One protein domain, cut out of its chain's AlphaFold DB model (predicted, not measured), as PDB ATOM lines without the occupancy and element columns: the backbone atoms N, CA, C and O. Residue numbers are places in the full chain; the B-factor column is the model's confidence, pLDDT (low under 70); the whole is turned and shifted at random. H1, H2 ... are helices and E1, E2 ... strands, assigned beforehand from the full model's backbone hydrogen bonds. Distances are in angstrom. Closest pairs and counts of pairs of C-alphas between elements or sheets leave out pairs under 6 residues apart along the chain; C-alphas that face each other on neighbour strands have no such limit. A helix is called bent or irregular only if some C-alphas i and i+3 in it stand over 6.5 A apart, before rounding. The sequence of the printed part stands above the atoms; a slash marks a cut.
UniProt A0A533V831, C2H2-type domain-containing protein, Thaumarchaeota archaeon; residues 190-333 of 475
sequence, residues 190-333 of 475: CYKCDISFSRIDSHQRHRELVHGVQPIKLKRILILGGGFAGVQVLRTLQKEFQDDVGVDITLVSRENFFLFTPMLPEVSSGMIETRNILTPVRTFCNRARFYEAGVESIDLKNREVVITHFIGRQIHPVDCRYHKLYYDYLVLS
ATOM      1  N   CYS A 190      51.581  17.864  86.455       83.50
ATOM      2  CA  CYS A 190      52.159  17.348  87.690       83.50
ATOM      3  C   CYS A 190      52.428  18.504  88.668       83.50
ATOM      4  O   CYS A 190      53.273  19.354  88.403       83.50
ATOM      5  N   TYR A 191      51.764  18.515  89.827       81.69
ATOM      6  CA  TYR A 191      51.894  19.588  90.828       81.69
ATOM      7  C   TYR A 191      53.251  19.624  91.550       81.69
ATOM      8  O   TYR A 191      53.602  20.648  92.126       81.69
ATOM      9  N   LYS A 192      54.006  18.515  91.556       83.69
ATOM     10  CA  LYS A 192      55.334  18.452  92.193       83.69
ATOM     11  C   LYS A 192      56.432  19.005  91.292       83.69
ATOM     12  O   LYS A 192      57.341  19.672  91.767       83.69
ATOM     13  N   CYS A 193      56.365  18.672  90.006       82.06
ATOM     14  CA  CYS A 193      57.388  19.029  89.026       82.06
ATOM     15  C   CYS A 193      57.060  20.292  88.240       82.06
ATOM     16  O   CYS A 193      57.953  20.813  87.587       82.06
ATOM     17  N   ASP A 194      55.805  20.726  88.261       81.69
ATOM     18  CA  ASP A 194      55.276  21.819  87.454       81.69
ATOM     19  C   ASP A 194      55.394  21.632  85.931       81.69
ATOM     20  O   ASP A 194      55.602  22.579  85.181       81.69
ATOM     21  N   ILE A 195      55.248  20.388  85.467       84.06
ATOM     22  CA  ILE A 195      55.290  20.010  84.046       84.06
ATOM     23  C   ILE A 195      53.928  19.490  83.583       84.06
ATOM     24  O   ILE A 195      53.221  18.837  84.357       84.06
ATOM     25  N   SER A 196      53.582  19.725  82.319       82.56
ATOM     26  CA  SER A 196      52.342  19.244  81.707       82.56
ATOM     27  C   SER A 196      52.597  18.120  80.700       82.56
ATOM     28  O   SER A 196      53.596  18.094  79.978       82.56
ATOM     29  N   PHE A 197      51.660  17.179  80.636       79.00
ATOM     30  CA  PHE A 197      51.660  16.061  79.696       79.00
ATOM     31  C   PHE A 197      50.456  16.158  78.767       79.00
ATOM     32  O   PHE A 197      49.372  16.504  79.220       79.00
ATOM     33  N   SER A 198      50.605  15.811  77.490       73.44
ATOM     34  CA  SER A 198      49.464  15.737  76.561       73.44
ATOM     35  C   SER A 198      48.624  14.470  76.721       73.44
ATOM     36  O   SER A 198      47.550  14.366  76.136       73.44
ATOM     37  N   ARG A 199      49.112  13.483  77.482       74.38
ATOM     38  CA  ARG A 199      48.459  12.187  77.665       74.38
ATOM     39  C   ARG A 199      48.383  11.785  79.134       74.38
ATOM     40  O   ARG A 199      49.340  11.970  79.892       74.38
ATOM     41  N   ILE A 200      47.254  11.193  79.524       75.75
ATOM     42  CA  ILE A 200      47.017  10.768  80.908       75.75
ATOM     43  C   ILE A 200      47.933   9.618  81.325       75.75
ATOM     44  O   ILE A 200      48.419   9.614  82.452       75.75
ATOM     45  N   ASP A 201      48.214   8.682  80.417       79.88
ATOM     46  CA  ASP A 201      49.071   7.528  80.680       79.88
ATOM     47  C   ASP A 201      50.532   7.949  80.873       79.88
ATOM     48  O   ASP A 201      51.215   7.414  81.743       79.88
ATOM     49  N   SER A 202      51.002   8.956  80.130       83.44
ATOM     50  CA  SER A 202      52.329   9.556  80.332       83.44
ATOM     51  C   SER A 202      52.415  10.269  81.687       83.44
ATOM     52  O   SER A 202      53.389  10.100  82.418       83.44
ATOM     53  N   HIS A 203      51.363  10.992  82.090       84.50
ATOM     54  CA  HIS A 203      51.286  11.603  83.422       84.50
ATOM     55  C   HIS A 203      51.235  10.564  84.559       84.50
ATOM     56  O   HIS A 203      51.898  10.740  85.582       84.50
ATOM     57  N   GLN A 204      50.476   9.475  84.404       85.62
ATOM     58  CA  GLN A 204      50.420   8.380  85.381       85.62
ATOM     59  C   GLN A 204      51.782   7.693  85.513       85.62
ATOM     60  O   GLN A 204      52.311   7.623  86.622       85.62
ATOM     61  N   ARG A 205      52.410   7.324  84.386       88.19
ATOM     62  CA  ARG A 205      53.779   6.788  84.358       88.19
ATOM     63  C   ARG A 205      54.777   7.738  85.013       88.19
ATOM     64  O   ARG A 205      55.627   7.287  85.769       88.19
ATOM     65  N   HIS A 206      54.661   9.048  84.794       89.31
ATOM     66  CA  HIS A 206      55.505  10.030  85.476       89.31
ATOM     67  C   HIS A 206      55.297   9.998  86.995       89.31
ATOM     68  O   HIS A 206      56.267   9.962  87.747       89.31
ATOM     69  N   ARG A 207      54.048   9.971  87.475       89.62
ATOM     70  CA  ARG A 207      53.775   9.881  88.918       89.62
ATOM     71  C   ARG A 207      54.331   8.601  89.536       89.62
ATOM     72  O   ARG A 207      54.871   8.664  90.635       89.62
ATOM     73  N   GLU A 208      54.215   7.475  88.850       90.44
ATOM     74  CA  GLU A 208      54.699   6.181  89.335       90.44
ATOM     75  C   GLU A 208      56.226   6.091  89.299       90.44
ATOM     76  O   GLU A 208      56.852   5.778  90.307       90.44
ATOM     77  N   LEU A 209      56.839   6.416  88.162       91.06
ATOM     78  CA  LEU A 209      58.269   6.217  87.948       91.06
ATOM     79  C   LEU A 209      59.120   7.350  88.521       91.06
ATOM     80  O   LEU A 209      60.234   7.097  88.953       91.06
ATOM     81  N   VAL A 210      58.628   8.590  88.554       89.88
ATOM     82  CA  VAL A 210      59.402   9.754  89.035       89.88
ATOM     83  C   VAL A 210      59.063  10.121  90.481       89.88
ATOM     84  O   VAL A 210      59.898  10.676  91.194       89.88
ATOM     85  N   HIS A 211      57.852   9.810  90.947       89.56
ATOM     86  CA  HIS A 211      57.397  10.138  92.306       89.56
ATOM     87  C   HIS A 211      56.964   8.933  93.145       89.56
ATOM     88  O   HIS A 211      56.472   9.140  94.258       89.56
ATOM     89  N   GLY A 212      57.110   7.711  92.630       86.88
ATOM     90  CA  GLY A 212      56.797   6.488  93.359       86.88
ATOM     91  C   GLY A 212      57.871   6.096  94.369       86.88
ATOM     92  O   GLY A 212      58.755   6.874  94.722       86.88
ATOM     93  N   VAL A 213      57.772   4.857  94.850       86.19
ATOM     94  CA  VAL A 213      58.601   4.331  95.950       86.19
ATOM     95  C   VAL A 213      60.079   4.221  95.560       86.19
ATOM     96  O   VAL A 213      60.948   4.448  96.396       86.19
ATOM     97  N   GLN A 214      60.367   3.916  94.291       86.38
ATOM     98  CA  GLN A 214      61.722   3.880  93.738       86.38
ATOM     99  C   GLN A 214      61.805   4.776  92.494       86.38
ATOM    100  O   GLN A 214      61.527   4.310  91.389       86.38
ATOM    101  N   PRO A 215      62.147   6.067  92.664       88.75
ATOM    102  CA  PRO A 215      62.239   7.002  91.554       88.75
ATOM    103  C   PRO A 215      63.320   6.599  90.548       88.75
ATOM    104  O   PRO A 215      64.452   6.288  90.926       88.75
ATOM    105  N   ILE A 216      62.995   6.666  89.261       92.12
ATOM    106  CA  ILE A 216      63.965   6.469  88.185       92.12
ATOM    107  C   ILE A 216      64.991   7.607  88.165       92.12
ATOM    108  O   ILE A 216      64.700   8.758  88.504       92.12
ATOM    109  N   LYS A 217      66.206   7.300  87.705       91.69
ATOM    110  CA  LYS A 217      67.221   8.323  87.449       91.69
ATOM    111  C   LYS A 217      66.883   9.071  86.160       91.69
ATOM    112  O   LYS A 217      66.926   8.487  85.080       91.69
ATOM    113  N   LEU A 218      66.598  10.364  86.283       93.12
ATOM    114  CA  LEU A 218      66.286  11.229  85.148       93.12
ATOM    115  C   LEU A 218      67.554  11.671  84.409       93.12
ATOM    116  O   LEU A 218      68.576  11.953  85.035       93.12
ATOM    117  N   LYS A 219      67.459  11.779  83.083       96.75
ATOM    118  CA  LYS A 219      68.411  12.497  82.233       96.75
ATOM    119  C   LYS A 219      68.053  13.978  82.246       96.75
ATOM    120  O   LYS A 219      66.969  14.353  81.802       96.75
ATOM    121  N   ARG A 220      68.951  14.809  82.770       97.25
ATOM    122  CA  ARG A 220      68.707  16.241  82.996       97.25
ATOM    123  C   ARG A 220      69.281  17.069  81.857       97.25
ATOM    124  O   ARG A 220      70.499  17.089  81.662       97.25
ATOM    125  N   ILE A 221      68.410  17.766  81.138       98.38
ATOM    126  CA  ILE A 221      68.788  18.737  80.113       98.38
ATOM    127  C   ILE A 221      68.524  20.132  80.672       98.38
ATOM    128  O   ILE A 221      67.376  20.499  80.927       98.38
ATOM    129  N   LEU A 222      69.593  20.898  80.872       98.69
ATOM    130  CA  LEU A 222      69.532  22.264  81.375       98.69
ATOM    131  C   LEU A 222      69.807  23.244  80.234       98.69
ATOM    132  O   LEU A 222      70.849  23.179  79.591       98.69
ATOM    133  N   ILE A 223      68.866  24.149  79.991       98.75
ATOM    134  CA  ILE A 223      68.947  25.195  78.974       98.75
ATOM    135  C   ILE A 223      69.107  26.530  79.693       98.75
ATOM    136  O   ILE A 223      68.293  26.868  80.553       98.75
ATOM    137  N   LEU A 224      70.144  27.289  79.346       98.56
ATOM    138  CA  LEU A 224      70.407  28.612  79.904       98.56
ATOM    139  C   LEU A 224      70.117  29.688  78.851       98.56
ATOM    140  O   LEU A 224      70.779  29.734  77.818       98.56
ATOM    141  N   GLY A 225      69.140  30.552  79.119       97.94
ATOM    142  CA  GLY A 225      68.704  31.666  78.275       97.94
ATOM    143  C   GLY A 225      67.375  31.408  77.556       97.94
ATOM    144  O   GLY A 225      67.246  30.467  76.780       97.94
ATOM    145  N   GLY A 226      66.383  32.274  77.786       96.75
ATOM    146  CA  GLY A 226      65.041  32.216  77.186       96.75
ATOM    147  C   GLY A 226      64.880  32.969  75.858       96.75
ATOM    148  O   GLY A 226      63.761  33.340  75.511       96.75
ATOM    149  N   GLY A 227      65.975  33.232  75.134       96.50
ATOM    150  CA  GLY A 227      65.964  33.909  73.828       96.50
ATOM    151  C   GLY A 227      65.647  32.976  72.649       96.50
ATOM    152  O   GLY A 227      65.200  31.844  72.837       96.50
ATOM    153  N   PHE A 228      65.919  33.428  71.417       97.44
ATOM    154  CA  PHE A 228      65.618  32.684  70.178       97.44
ATOM    155  C   PHE A 228      66.144  31.245  70.188       97.44
ATOM    156  O   PHE A 228      65.378  30.303  69.978       97.44
ATOM    157  N   ALA A 229      67.437  31.068  70.470       97.88
ATOM    158  CA  ALA A 229      68.064  29.751  70.475       97.88
ATOM    159  C   ALA A 229      67.487  28.845  71.574       97.88
ATOM    160  O   ALA A 229      67.063  27.726  71.289       97.88
ATOM    161  N   GLY A 230      67.410  29.337  72.814       97.94
ATOM    162  CA  GLY A 230      66.950  28.540  73.953       97.94
ATOM    163  C   GLY A 230      65.491  28.110  73.834       97.94
ATOM    164  O   GLY A 230      65.176  26.939  74.054       97.94
ATOM    165  N   VAL A 231      64.602  29.007  73.394       97.62
ATOM    166  CA  VAL A 231      63.188  28.677  73.146       97.62
ATOM    167  C   VAL A 231      63.044  27.672  72.005       97.62
ATOM    168  O   VAL A 231      62.224  26.756  72.102       97.62
ATOM    169  N   GLN A 232      63.833  27.798  70.935       98.06
ATOM    170  CA  GLN A 232      63.763  26.854  69.822       98.06
ATOM    171  C   GLN A 232      64.268  25.462  70.219       98.06
ATOM    172  O   GLN A 232      63.609  24.466  69.920       98.06
ATOM    173  N   VAL A 233      65.381  25.383  70.953       98.31
ATOM    174  CA  VAL A 233      65.884  24.120  71.512       98.31
ATOM    175  C   VAL A 233      64.851  23.502  72.454       98.31
ATOM    176  O   VAL A 233      64.517  22.326  72.308       98.31
ATOM    177  N   LEU A 234      64.272  24.297  73.359       97.75
ATOM    178  CA  LEU A 234      63.215  23.859  74.267       97.75
ATOM    179  C   LEU A 234      62.028  23.249  73.506       97.75
ATOM    180  O   LEU A 234      61.555  22.168  73.858       97.75
ATOM    181  N   ARG A 235      61.532  23.918  72.459       95.44
ATOM    182  CA  ARG A 235      60.406  23.424  71.650       95.44
ATOM    183  C   ARG A 235      60.719  22.081  70.998       95.44
ATOM    184  O   ARG A 235      59.887  21.177  71.072       95.44
ATOM    185  N   THR A 236      61.902  21.946  70.404       97.06
ATOM    186  CA  THR A 236      62.340  20.703  69.757       97.06
ATOM    187  C   THR A 236      62.452  19.565  70.770       97.06
ATOM    188  O   THR A 236      61.862  18.509  70.560       97.06
ATOM    189  N   LEU A 237      63.113  19.797  71.909       96.50
ATOM    190  CA  LEU A 237      63.289  18.779  72.949       96.50
ATOM    191  C   LEU A 237      61.961  18.344  73.576       96.50
ATOM    192  O   LEU A 237      61.730  17.155  73.757       96.50
ATOM    193  N   GLN A 238      61.058  19.278  73.884       92.81
ATOM    194  CA  GLN A 238      59.749  18.926  74.449       92.81
ATOM    195  C   GLN A 238      58.882  18.127  73.472       92.81
ATOM    196  O   GLN A 238      58.078  17.311  73.914       92.81
ATOM    197  N   LYS A 239      59.005  18.386  72.163       89.62
ATOM    198  CA  LYS A 239      58.296  17.624  71.129       89.62
ATOM    199  C   LYS A 239      58.841  16.199  71.041       89.62
ATOM    200  O   LYS A 239      58.047  15.267  71.016       89.62
ATOM    201  N   GLU A 240      60.162  16.054  71.017       93.19
ATOM    202  CA  GLU A 240      60.832  14.756  70.904       93.19
ATOM    203  C   GLU A 240      60.617  13.889  72.155       93.19
ATOM    204  O   GLU A 240      60.265  12.718  72.059       93.19
ATOM    205  N   PHE A 241      60.740  14.486  73.343       90.88
ATOM    206  CA  PHE A 241      60.670  13.787  74.630       90.88
ATOM    207  C   PHE A 241      59.329  13.958  75.352       90.88
ATOM    208  O   PHE A 241      59.277  13.876  76.579       90.88
ATOM    209  N   GLN A 242      58.233  14.219  74.628       82.94
ATOM    210  CA  GLN A 242      56.929  14.476  75.251       82.94
ATOM    211  C   GLN A 242      56.538  13.328  76.205       82.94
ATOM    212  O   GLN A 242      56.281  13.557  77.393       82.94
ATOM    213  N   ASP A 243      56.541  12.105  75.667       83.00
ATOM    214  CA  ASP A 243      56.070  10.886  76.330       83.00
ATOM    215  C   ASP A 243      57.172  10.166  77.131       83.00
ATOM    216  O   ASP A 243      56.898   9.164  77.799       83.00
ATOM    217  N   ASP A 244      58.409  10.671  77.089       89.06
ATOM    218  CA  ASP A 244      59.528  10.114  77.844       89.06
ATOM    219  C   ASP A 244      59.577  10.733  79.247       89.06
ATOM    220  O   ASP A 244      59.892  11.910  79.451       89.06
ATOM    221  N   VAL A 245      59.233   9.928  80.250       89.56
ATOM    222  CA  VAL A 245      59.246  10.341  81.661       89.56
ATOM    223  C   VAL A 245      60.638  10.258  82.291       89.56
ATOM    224  O   VAL A 245      60.818  10.767  83.394       89.56
ATOM    225  N   GLY A 246      61.609   9.652  81.601       92.31
ATOM    226  CA  GLY A 246      63.014   9.573  81.997       92.31
ATOM    227  C   GLY A 246      63.820  10.831  81.679       92.31
ATOM    228  O   GLY A 246      64.964  10.936  82.120       92.31
ATOM    229  N   VAL A 247      63.243  11.798  80.959       94.44
ATOM    230  CA  VAL A 247      63.888  13.071  80.612       94.44
ATOM    231  C   VAL A 247      63.278  14.230  81.408       94.44
ATOM    232  O   VAL A 247      62.055  14.423  81.450       94.44
ATOM    233  N   ASP A 248      64.155  15.018  82.031       93.62
ATOM    234  CA  ASP A 248      63.831  16.249  82.753       93.62
ATOM    235  C   ASP A 248      64.450  17.443  82.027       93.62
ATOM    236  O   ASP A 248      65.671  17.525  81.877       93.62
ATOM    237  N   ILE A 249      63.605  18.360  81.561       97.06
ATOM    238  CA  ILE A 249      64.022  19.553  80.823       97.06
ATOM    239  C   ILE A 249      63.814  20.750  81.738       97.06
ATOM    240  O   ILE A 249      62.722  20.950  82.271       97.06
ATOM    241  N   THR A 250      64.853  21.557  81.910       97.44
ATOM    242  CA  THR A 250      64.795  22.795  82.685       97.44
ATOM    243  C   THR A 250      65.313  23.948  81.841       97.44
ATOM    244  O   THR A 250      66.397  23.854  81.273       97.44
ATOM    245  N   LEU A 251      64.552  25.037  81.775       98.31
ATOM    246  CA  LEU A 251      64.967  26.308  81.196       98.31
ATOM    247  C   LEU A 251      65.185  27.326  82.320       98.31
ATOM    248  O   LEU A 251      64.308  27.528  83.160       98.31
ATOM    249  N   VAL A 252      66.337  27.984  82.311       98.19
ATOM    250  CA  VAL A 252      66.655  29.117  83.184       98.19
ATOM    251  C   VAL A 252      66.766  30.359  82.316       98.19
ATOM    252  O   VAL A 252      67.445  30.331  81.293       98.19
ATOM    253  N   SER A 253      66.115  31.449  82.700       97.06
ATOM    254  CA  SER A 253      66.251  32.740  82.024       97.06
ATOM    255  C   SER A 253      66.178  33.861  83.047       97.06
ATOM    256  O   SER A 253      65.359  33.786  83.960       97.06
ATOM    257  N   ARG A 254      66.991  34.907  82.867       93.50
ATOM    258  CA  ARG A 254      66.903  36.123  83.688       93.50
ATOM    259  C   ARG A 254      65.552  36.806  83.494       93.50
ATOM    260  O   ARG A 254      64.900  37.161  84.464       93.50
ATOM    261  N   GLU A 255      65.123  36.916  82.239       92.25
ATOM    262  CA  GLU A 255      63.830  37.486  81.870       92.25
ATOM    263  C   GLU A 255      62.739  36.410  81.849       92.25
ATOM    264  O   GLU A 255      62.959  35.288  81.369       92.25
ATOM    265  N   ASN A 256      61.533  36.764  82.298       93.44
ATOM    266  CA  ASN A 256      60.357  35.889  82.247       93.44
ATOM    267  C   ASN A 256      59.577  35.953  80.924       93.44
ATOM    268  O   ASN A 256      58.553  35.276  80.774       93.44
ATOM    269  N   PHE A 257      60.077  36.709  79.949       96.00
ATOM    270  CA  PHE A 257      59.538  36.820  78.601       96.00
ATOM    271  C   PHE A 257      60.615  36.536  77.546       96.00
ATOM    272  O   PHE A 257      61.801  36.785  77.727       96.00
ATOM    273  N   PHE A 258      60.169  35.992  76.424       97.44
ATOM    274  CA  PHE A 258      60.883  35.998  75.164       97.44
ATOM    275  C   PHE A 258      60.657  37.352  74.493       97.44
ATOM    276  O   PHE A 258      59.512  37.802  74.380       97.44
ATOM    277  N   LEU A 259      61.745  37.964  74.039       96.56
ATOM    278  CA  LEU A 259      61.754  39.216  73.296       96.56
ATOM    279  C   LEU A 259      62.032  38.929  71.819       96.56
ATOM    280  O   LEU A 259      63.085  38.387  71.477       96.56
ATOM    281  N   PHE A 260      61.112  39.328  70.942       96.94
ATOM    282  CA  PHE A 260      61.335  39.311  69.500       96.94
ATOM    283  C   PHE A 260      62.166  40.537  69.098       96.94
ATOM    284  O   PHE A 260      61.644  41.543  68.626       96.94
ATOM    285  N   THR A 261      63.480  40.444  69.326       95.88
ATOM    286  CA  THR A 261      64.441  41.543  69.130       95.88
ATOM    287  C   THR A 261      64.429  42.216  67.753       95.88
ATOM    288  O   THR A 261      64.740  43.403  67.735       95.88
ATOM    289  N   PRO A 262      64.073  41.554  66.624       95.88
ATOM    290  CA  PRO A 262      64.027  42.231  65.327       95.88
ATOM    291  C   PRO A 262      63.053  43.408  65.258       95.88
ATOM    292  O   PRO A 262      63.219  44.239  64.389       95.88
ATOM    293  N   MET A 263      62.061  43.482  66.155       96.88
ATOM    294  CA  MET A 263      61.062  44.561  66.165       96.88
ATOM    295  C   MET A 263      61.336  45.636  67.236       96.88
ATOM    296  O   MET A 263      60.434  46.363  67.654       96.88
ATOM    297  N   LEU A 264      62.552  45.674  67.800       96.69
ATOM    298  CA  LEU A 264      62.944  46.714  68.760       96.69
ATOM    299  C   LEU A 264      63.003  48.125  68.146       96.69
ATOM    300  O   LEU A 264      62.552  49.048  68.832       96.69
ATOM    301  N   PRO A 265      63.511  48.322  66.909       96.94
ATOM    302  CA  PRO A 265      63.494  49.628  66.249       96.94
ATOM    303  C   PRO A 265      62.096  50.264  66.217       96.94
ATOM    304  O   PRO A 265      61.927  51.400  66.654       96.94
ATOM    305  N   GLU A 266      61.067  49.503  65.857       96.88
ATOM    306  CA  GLU A 266      59.674  49.961  65.777       96.88
ATOM    307  C   GLU A 266      59.061  50.261  67.155       96.88
ATOM    308  O   GLU A 266      58.132  51.058  67.297       96.88
ATOM    309  N   VAL A 267      59.557  49.624  68.219       96.88
ATOM    310  CA  VAL A 267      59.170  49.982  69.592       96.88
ATOM    311  C   VAL A 267      59.818  51.303  70.015       96.88
ATOM    312  O   VAL A 267      59.208  52.063  70.778       96.88
ATOM    313  N   SER A 268      61.027  51.586  69.518       96.38
ATOM    314  CA  SER A 268      61.765  52.820  69.813       96.38
ATOM    315  C   SER A 268      61.171  54.059  69.132       96.38
ATOM    316  O   SER A 268      61.281  55.153  69.677       96.38
ATOM    317  N   SER A 269      60.454  53.887  68.019       94.62
ATOM    318  CA  SER A 269      59.616  54.927  67.399       94.62
ATOM    319  C   SER A 269      58.191  54.971  67.970       94.62
ATOM    320  O   SER A 269      57.501  55.980  67.867       94.62
ATOM    321  N   GLY A 270      57.728  53.887  68.600       92.12
ATOM    322  CA  GLY A 270      56.344  53.747  69.065       92.12
ATOM    323  C   GLY A 270      55.368  53.253  67.990       92.12
ATOM    324  O   GLY A 270      54.172  53.164  68.266       92.12
ATOM    325  N   MET A 271      55.867  52.878  66.809       93.56
ATOM    326  CA  MET A 271      55.108  52.239  65.728       93.56
ATOM    327  C   MET A 271      54.490  50.902  66.175       93.56
ATOM    328  O   MET A 271      53.386  50.536  65.764       93.56
ATOM    329  N   ILE A 272      55.178  50.176  67.065       94.31
ATOM    330  CA  ILE A 272      54.702  48.924  67.661       94.31
ATOM    331  C   ILE A 272      54.666  49.039  69.190       94.31
ATOM    332  O   ILE A 272      55.609  49.488  69.840       94.31
ATOM    333  N   GLU A 273      53.576  48.570  69.804       93.44
ATOM    334  CA  GLU A 273      53.511  48.448  71.261       93.44
ATOM    335  C   GLU A 273      54.435  47.337  71.783       93.44
ATOM    336  O   GLU A 273      54.446  46.220  71.263       93.44
ATOM    337  N   THR A 274      55.108  47.586  72.909       92.19
ATOM    338  CA  THR A 274      56.017  46.629  73.572       92.19
ATOM    339  C   THR A 274      55.393  45.245  73.771       92.19
ATOM    340  O   THR A 274      56.034  44.227  73.521       92.19
ATOM    341  N   ARG A 275      54.112  45.185  74.162       92.50
ATOM    342  CA  ARG A 275      53.388  43.925  74.395       92.50
ATOM    343  C   ARG A 275      53.291  43.031  73.154       92.50
ATOM    344  O   ARG A 275      53.108  41.828  73.304       92.50
ATOM    345  N   ASN A 276      53.398  43.598  71.951       94.06
ATOM    346  CA  ASN A 276      53.263  42.857  70.697       94.06
ATOM    347  C   ASN A 276      54.524  42.055  70.351       94.06
ATOM    348  O   ASN A 276      54.436  41.086  69.601       94.06
ATOM    349  N   ILE A 277      55.678  42.422  70.915       95.56
ATOM    350  CA  ILE A 277      56.969  41.764  70.652       95.56
ATOM    351  C   ILE A 277      57.428  40.889  71.827       95.56
ATOM    352  O   ILE A 277      58.551  40.380  71.843       95.56
ATOM    353  N   LEU A 278      56.545  40.710  72.815       95.50
ATOM    354  CA  LEU A 278      56.784  39.952  74.031       95.50
ATOM    355  C   LEU A 278      55.933  38.697  74.092       95.50
ATOM    356  O   LEU A 278      54.748  38.693  73.773       95.50
ATOM    357  N   THR A 279      56.515  37.612  74.587       95.38
ATOM    358  CA  THR A 279      55.744  36.422  74.953       95.38
ATOM    359  C   THR A 279      56.273  35.842  76.255       95.38
ATOM    360  O   THR A 279      57.463  35.551  76.320       95.38
ATOM    361  N   PRO A 280      55.442  35.615  77.287       95.69
ATOM    362  CA  PRO A 280      55.899  34.968  78.513       95.69
ATOM    363  C   PRO A 280      56.613  33.640  78.219       95.69
ATOM    364  O   PRO A 280      56.063  32.774  77.536       95.69
ATOM    365  N   VAL A 281      57.816  33.433  78.764       95.31
ATOM    366  CA  VAL A 281      58.612  32.208  78.534       95.31
ATOM    367  C   VAL A 281      57.834  30.963  78.963       95.31
ATOM    368  O   VAL A 281      57.905  29.910  78.325       95.31
ATOM    369  N   ARG A 282      57.012  31.099  80.010       92.00
ATOM    370  CA  ARG A 282      56.140  30.034  80.523       92.00
ATOM    371  C   ARG A 282      55.171  29.491  79.470       92.00
ATOM    372  O   ARG A 282      54.867  28.306  79.515       92.00
ATOM    373  N   THR A 283      54.757  30.293  78.487       89.19
ATOM    374  CA  THR A 283      53.913  29.836  77.367       89.19
ATOM    375  C   THR A 283      54.611  28.778  76.503       89.19
ATOM    376  O   THR A 283      53.949  27.978  75.841       89.19
ATOM    377  N   PHE A 284      55.946  28.728  76.516       91.31
ATOM    378  CA  PHE A 284      56.723  27.704  75.814       91.31
ATOM    379  C   PHE A 284      57.048  26.486  76.686       91.31
ATOM    380  O   PHE A 284      57.378  25.433  76.142       91.31
ATOM    381  N   CYS A 285      56.938  26.598  78.012       90.50
ATOM    382  CA  CYS A 285      57.357  25.582  78.981       90.50
ATOM    383  C   CYS A 285      56.216  24.605  79.298       90.50
ATOM    384  O   CYS A 285      55.703  24.555  80.411       90.50
ATOM    385  N   ASN A 286      55.801  23.825  78.300       82.50
ATOM    386  CA  ASN A 286      54.703  22.869  78.460       82.50
ATOM    387  C   ASN A 286      55.153  21.563  79.132       82.50
ATOM    388  O   ASN A 286      54.395  20.973  79.887       82.50
ATOM    389  N   ARG A 287      56.382  21.104  78.879       88.25
ATOM    390  CA  ARG A 287      56.950  19.841  79.393       88.25
ATOM    391  C   ARG A 287      58.313  20.058  80.066       88.25
ATOM    392  O   ARG A 287      59.059  19.106  80.291       88.25
ATOM    393  N   ALA A 288      58.614  21.301  80.421       92.75
ATOM    394  CA  ALA A 288      59.860  21.712  81.047       92.75
ATOM    395  C   ALA A 288      59.600  22.574  82.279       92.75
ATOM    396  O   ALA A 288      58.614  23.308  82.336       92.75
ATOM    397  N   ARG A 289      60.522  22.515  83.238       93.69
ATOM    398  CA  ARG A 289      60.569  23.461  84.353       93.69
ATOM    399  C   ARG A 289      61.132  24.789  83.884       93.69
ATOM    400  O   ARG A 289      62.041  24.817  83.057       93.69
ATOM    401  N   PHE A 290      60.629  25.872  84.460       95.38
ATOM    402  CA  PHE A 290      61.132  27.213  84.203       95.38
ATOM    403  C   PHE A 290      61.577  27.888  85.500       95.38
ATOM    404  O   PHE A 290      60.790  27.980  86.446       95.38
ATOM    405  N   TYR A 291      62.807  28.397  85.502       95.62
ATOM    406  CA  TYR A 291      63.335  29.274  86.540       95.62
ATOM    407  C   TYR A 291      63.569  30.667  85.953       95.62
ATOM    408  O   TYR A 291      64.375  30.832  85.037       95.62
ATOM    409  N   GLU A 292      62.874  31.659  86.507       95.38
ATOM    410  CA  GLU A 292      63.231  33.068  86.346       95.38
ATOM    411  C   GLU A 292      64.380  33.360  87.316       95.38
ATOM    412  O   GLU A 292      64.163  33.470  88.523       95.38
ATOM    413  N   ALA A 293      65.610  33.333  86.809       95.94
ATOM    414  CA  ALA A 293      66.821  33.435  87.611       95.94
ATOM    415  C   ALA A 293      68.029  33.857  86.761       95.94
ATOM    416  O   ALA A 293      68.131  33.511  85.580       95.94
ATOM    417  N   GLY A 294      68.966  34.569  87.386       95.75
ATOM    418  CA  GLY A 294      70.300  34.814  86.850       95.75
ATOM    419  C   GLY A 294      71.170  33.558  86.918       95.75
ATOM    420  O   GLY A 294      70.918  32.657  87.719       95.75
ATOM    421  N   VAL A 295      72.190  33.486  86.065       97.50
ATOM    422  CA  VAL A 295      73.229  32.447  86.117       97.50
ATOM    423  C   VAL A 295      74.492  33.085  86.681       97.50
ATOM    424  O   VAL A 295      75.036  33.987  86.056       97.50
ATOM    425  N   GLU A 296      74.961  32.602  87.828       96.88
ATOM    426  CA  GLU A 296      76.151  33.140  88.505       96.88
ATOM    427  C   GLU A 296      77.429  32.410  88.106       96.88
ATOM    428  O   GLU A 296      78.481  33.013  87.917       96.88
ATOM    429  N   SER A 297      77.369  31.080  88.010       97.75
ATOM    430  CA  SER A 297      78.539  30.276  87.657       97.75
ATOM    431  C   SER A 297      78.153  28.957  87.007       97.75
ATOM    432  O   SER A 297      77.072  28.409  87.239       97.75
ATOM    433  N   ILE A 298      79.066  28.453  86.175       98.38
ATOM    434  CA  ILE A 298      78.930  27.196  85.445       98.38
ATOM    435  C   ILE A 298      80.182  26.362  85.716       98.38
ATOM    436  O   ILE A 298      81.280  26.723  85.300       98.38
ATOM    437  N   ASP A 299      80.008  25.225  86.383       97.88
ATOM    438  CA  ASP A 299      81.057  24.236  86.607       97.88
ATOM    439  C   ASP A 299      80.865  23.059  85.641       97.88
ATOM    440  O   ASP A 299      79.973  22.217  85.793       97.88
ATOM    441  N   LEU A 300      81.722  22.999  84.619       97.38
ATOM    442  CA  LEU A 300      81.697  21.939  83.607       97.38
ATOM    443  C   LEU A 300      82.221  20.595  84.127       97.38
ATOM    444  O   LEU A 300      81.828  19.543  83.623       97.38
ATOM    445  N   LYS A 301      83.093  20.609  85.142       97.12
ATOM    446  CA  LYS A 301      83.710  19.400  85.698       97.12
ATOM    447  C   LYS A 301      82.722  18.656  86.588       97.12
ATOM    448  O   LYS A 301      82.543  17.450  86.432       97.12
ATOM    449  N   ASN A 302      82.064  19.384  87.486       97.38
ATOM    450  CA  ASN A 302      81.068  18.832  88.404       97.38
ATOM    451  C   ASN A 302      79.651  18.800  87.807       97.38
ATOM    452  O   ASN A 302      78.741  18.237  88.414       97.38
ATOM    453  N   ARG A 303      79.477  19.355  86.599       98.12
ATOM    454  CA  ARG A 303      78.197  19.468  85.885       98.12
ATOM    455  C   ARG A 303      77.125  20.172  86.715       98.12
ATOM    456  O   ARG A 303      76.010  19.672  86.887       98.12
ATOM    457  N   GLU A 304      77.497  21.335  87.234       98.25
ATOM    458  CA  GLU A 304      76.684  22.173  88.114       98.25
ATOM    459  C   GLU A 304      76.553  23.587  87.526       98.25
ATOM    460  O   GLU A 304      77.479  24.111  86.912       98.25
ATOM    461  N   VAL A 305      75.390  24.204  87.707       98.56
ATOM    462  CA  VAL A 305      75.126  25.619  87.441       98.56
ATOM    463  C   VAL A 305      74.549  26.230  88.707       98.56
ATOM    464  O   VAL A 305      73.584  25.702  89.267       98.56
ATOM    465  N   VAL A 306      75.113  27.349  89.149       98.44
ATOM    466  CA  VAL A 306      74.555  28.138  90.248       98.44
ATOM    467  C   VAL A 306      73.673  29.228  89.658       98.44
ATOM    468  O   VAL A 306      74.131  30.020  88.834       98.44
ATOM    469  N   ILE A 307      72.412  29.260  90.083       98.00
ATOM    470  CA  ILE A 307      71.434  30.271  89.683       98.00
ATOM    471  C   ILE A 307      71.032  31.140  90.870       98.00
ATOM    472  O   ILE A 307      71.041  30.672  92.013       98.00
ATOM    473  N   THR A 308      70.624  32.372  90.588       95.94
ATOM    474  CA  THR A 308      70.210  33.363  91.586       95.94
ATOM    475  C   THR A 308      68.843  33.935  91.287       95.94
ATOM    476  O   THR A 308      68.507  34.226  90.143       95.94
ATOM    477  N   HIS A 309      68.047  34.144  92.331       92.38
ATOM    478  CA  HIS A 309      66.870  34.993  92.227       92.38
ATOM    479  C   HIS A 309      66.778  35.943  93.416       92.38
ATOM    480  O   HIS A 309      67.142  35.611  94.549       92.38
ATOM    481  N   PHE A 310      66.245  37.125  93.144       90.31
ATOM    482  CA  PHE A 310      65.986  38.143  94.144       90.31
ATOM    483  C   PHE A 310      64.611  37.946  94.784       90.31
ATOM    484  O   PHE A 310      63.643  37.589  94.113       90.31
ATOM    485  N   ILE A 311      64.515  38.203  96.087       90.56
ATOM    486  CA  ILE A 311      63.252  38.206  96.828       90.56
ATOM    487  C   ILE A 311      62.794  39.652  97.014       90.56
ATOM    488  O   ILE A 311      63.585  40.525  97.367       90.56
ATOM    489  N   GLY A 312      61.497  39.904  96.836       87.25
ATOM    490  CA  GLY A 312      60.906  41.233  97.002       87.25
ATOM    491  C   GLY A 312      60.886  42.038  95.703       87.25
ATOM    492  O   GLY A 312      60.569  41.504  94.643       87.25
ATOM    493  N   ARG A 313      61.153  43.347  95.788       83.69
ATOM    494  CA  ARG A 313      61.164  44.242  94.617       83.69
ATOM    495  C   ARG A 313      62.485  44.097  93.866       83.69
ATOM    496  O   ARG A 313      63.527  44.055  94.501       83.69
ATOM    497  N   GLN A 314      62.463  44.121  92.533       76.25
ATOM    498  CA  GLN A 314      63.695  44.018  91.735       76.25
ATOM    499  C   GLN A 314      64.675  45.178  91.982       76.25
ATOM    500  O   GLN A 314      65.869  44.943  92.104       76.25
ATOM    501  N   ILE A 315      64.178  46.414  92.108       78.62
ATOM    502  CA  ILE A 315      65.023  47.616  92.265       78.62
ATOM    503  C   ILE A 315      65.638  47.705  93.678       78.62
ATOM    504  O   ILE A 315      66.698  48.292  93.858       78.62
ATOM    505  N   HIS A 316      65.020  47.062  94.673       85.19
ATOM    506  CA  HIS A 316      65.522  46.977  96.048       85.19
ATOM    507  C   HIS A 316      65.147  45.612  96.640       85.19
ATOM    508  O   HIS A 316      64.117  45.496  97.321       85.19
ATOM    509  N   PRO A 317      65.923  44.562  96.327       86.81
ATOM    510  CA  PRO A 317      65.614  43.225  96.794       86.81
ATOM    511  C   PRO A 317      65.868  43.123  98.297       86.81
ATOM    512  O   PRO A 317      66.821  43.692  98.823       86.81
ATOM    513  N   VAL A 318      64.999  42.397  98.997       93.88
ATOM    514  CA  VAL A 318      65.146  42.172 100.445       93.88
ATOM    515  C   VAL A 318      66.098  41.020 100.752       93.88
ATOM    516  O   VAL A 318      66.578  40.904 101.874       93.88
ATOM    517  N   ASP A 319      66.333  40.146  99.773       93.12
ATOM    518  CA  ASP A 319      67.175  38.963  99.904       93.12
ATOM    519  C   ASP A 319      67.589  38.444  98.514       93.12
ATOM    520  O   ASP A 319      66.943  38.748  97.506       93.12
ATOM    521  N   CYS A 320      68.645  37.633  98.461       91.31
ATOM    522  CA  CYS A 320      69.122  36.958  97.257       91.31
ATOM    523  C   CYS A 320      69.369  35.477  97.561       91.31
ATOM    524  O   CYS A 320      70.118  35.125  98.475       91.31
ATOM    525  N   ARG A 321      68.723  34.591  96.798       93.81
ATOM    526  CA  ARG A 321      68.791  33.140  97.003       93.81
ATOM    527  C   ARG A 321      69.557  32.470  95.879       93.81
ATOM    528  O   ARG A 321      69.330  32.759  94.708       93.81
ATOM    529  N   TYR A 322      70.415  31.530  96.264       96.06
ATOM    530  CA  TYR A 322      71.247  30.743  95.363       96.06
ATOM    531  C   TYR A 322      70.738  29.307  95.308       96.06
ATOM    532  O   TYR A 322      70.453  28.694  96.340       96.06
ATOM    533  N   HIS A 323      70.679  28.744  94.105       96.00
ATOM    534  CA  HIS A 323      70.307  27.352  93.891       96.00
ATOM    535  C   HIS A 323      71.304  26.669  92.969       96.00
ATOM    536  O   HIS A 323      71.711  27.218  91.950       96.00
ATOM    537  N   LYS A 324      71.669  25.437  93.320       97.62
ATOM    538  CA  LYS A 324      72.516  24.581  92.491       97.62
ATOM    539  C   LYS A 324      71.635  23.692  91.628       97.62
ATOM    540  O   LYS A 324      70.836  22.913  92.151       97.62
ATOM    541  N   LEU A 325      71.797  23.801  90.318       97.75
ATOM    542  CA  LEU A 325      71.187  22.920  89.333       97.75
ATOM    543  C   LEU A 325      72.263  22.022  88.736       97.75
ATOM    544  O   LEU A 325      73.322  22.485  88.336       97.75
ATOM    545  N   TYR A 326      71.977  20.732  88.642       97.75
ATOM    546  CA  TYR A 326      72.889  19.759  88.051       97.75
ATOM    547  C   TYR A 326      72.345  19.280  86.712       97.75
ATOM    548  O   TYR A 326      71.131  19.127  86.557       97.75
ATOM    549  N   TYR A 327      73.233  18.969  85.776       98.38
ATOM    550  CA  TYR A 327      72.847  18.575  84.424       98.38
ATOM    551  C   TYR A 327      73.603  17.340  83.931       98.38
ATOM    552  O   TYR A 327      74.689  17.005  84.402       98.38
ATOM    553  N   ASP A 328      73.010  16.650  82.961       98.31
ATOM    554  CA  ASP A 328      73.708  15.667  82.129       98.31
ATOM    555  C   ASP A 328      74.061  16.273  80.768       98.31
ATOM    556  O   ASP A 328      75.138  16.001  80.243       98.31
ATOM    557  N   TYR A 329      73.189  17.148  80.256       98.44
ATOM    558  CA  TYR A 329      73.401  17.955  79.059       98.44
ATOM    559  C   TYR A 329      73.124  19.427  79.366       98.44
ATOM    560  O   TYR A 329      72.103  19.751  79.974       98.44
ATOM    561  N   LEU A 330      74.027  20.303  78.928       98.62
ATOM    562  CA  LEU A 330      73.923  21.750  79.097       98.62
ATOM    563  C   LEU A 330      73.812  22.425  77.732       98.62
ATOM    564  O   LEU A 330      74.620  22.164  76.844       98.62
ATOM    565  N   VAL A 331      72.832  23.310  77.587       98.62
ATOM    566  CA  VAL A 331      72.650  24.166  76.415       98.62
ATOM    567  C   VAL A 331      72.911  25.607  76.833       98.62
ATOM    568  O   VAL A 331      72.200  26.154  77.676       98.62
ATOM    569  N   LEU A 332      73.931  26.220  76.234       98.19
ATOM    570  CA  LEU A 332      74.285  27.620  76.454       98.19
ATOM    571  C   LEU A 332      73.650  28.485  75.365       98.19
ATOM    572  O   LEU A 332      74.081  28.471  74.216       98.19
ATOM    573  N   SER A 333      72.619  29.237  75.735       97.75
ATOM    574  CA  SER A 333      71.863  30.132  74.850       97.75
ATOM    575  C   SER A 333      71.596  31.493  75.507       97.75
ATOM    576  O   SER A 333      70.536  32.089  75.323       97.75
TER     577      SER A 333
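This is residues 190 to 333 of the 475 residues of the protein "C2H2-type domain-containing protein" of Thaumarchaeota archaeon (UniProt A0A533V831). Two sheets lie face to face with their strands crossed, a sandwich of the parallel sheet E6 E3 E2 E10 and the antiparallel sheet E7 E8 E9, and H2 covers the other face of the parallel sheet. Beyond one end of the parallel strands E4, H3, H4 and E5 form a small head, while H1 lies off the opposite end. The printed part has 144 residues, with five named helices and ten named strands, mixed in class, in the order E1 H1 E2 H2 E3 E4 H3 H4 E5 H5 E6 E7 E8 E9 E10. It is only just compact, close to loose, with a radius of gyration of the C-alphas of 17.0 A, and elongated, spanning 57 by 34 by 29 A.

E1, residues 195 to 197, pairs with no named strand. H1, residues 200 to 211, touches no helix. E2, residues 219 to 224, H2, residues 228 to 240, and E3, residues 247 to 253, form a strand-helix-strand unit, two parallel neighbour strands with a helix between, with a right-handed crossover. N 221 and O 248 are 2.8 A apart. H2 is on the sheet at a height of 9.6 A, along the strands, at 10 degrees to E2 on the local plane; its closest C-alphas to E3 are Leu 234 and Leu 251, 7.6 A. E4, residues 257 to 259, is antiparallel to E5, residues 278 to 280, with N 258 and O 279 at 2.7 A. Between them, H3, residues 261 to 269, touches H4, residues 274 to 277, the closest C-alphas being Val 267 and Thr 274, 6.1 A. H5, residues 281 to 284, only grazes the parallel sheet and touches H2 residues 231 to 235, closest at the C-alphas of Arg 235 and Phe 284, 7.0 A. E6, residues 289 to 292, is parallel to E3, with N 251 and O 289 at 2.8 A. E7, residues 294 to 299, E8, residues 304 to 312, and E9, residues 317 to 326, are a meander, each strand the antiparallel neighbour of the one before, and two hairpins; N 294 and O 308 are 2.8 A apart, N 305 and O 325 also 2.8 A. The two sheets' facing parts are 11.5 A centre to centre, their strands at 46 degrees. E10, residues 329 to 332, is parallel to E2, with N 222 and O 329 at 2.9 A. Every O i to N i+4 pair is within hydrogen-bond range in H1 and H2, 3 of 5 in H3; H4 and H5 are too short for one.

E1 begins at C-alpha 195 (55.290, 20.010, 84.046). H1 is 15.4 A long, H2 18.6 A and E3 19.9 A. H3, 14.3 A, is irregular: C-alphas 262 and 265 are 7.5 A apart. E8 and E9 are 26.3 A and 26.1 A; E10 ends at C-alpha 332 (74.285, 27.620, 76.454).

The C-alphas of Val 213 and Ser 269 are the two farthest apart, 58.1 A. The printed part has no cut and no long link. Mean pLDDT of the printed part is 92.7, and no printed residue is under 70.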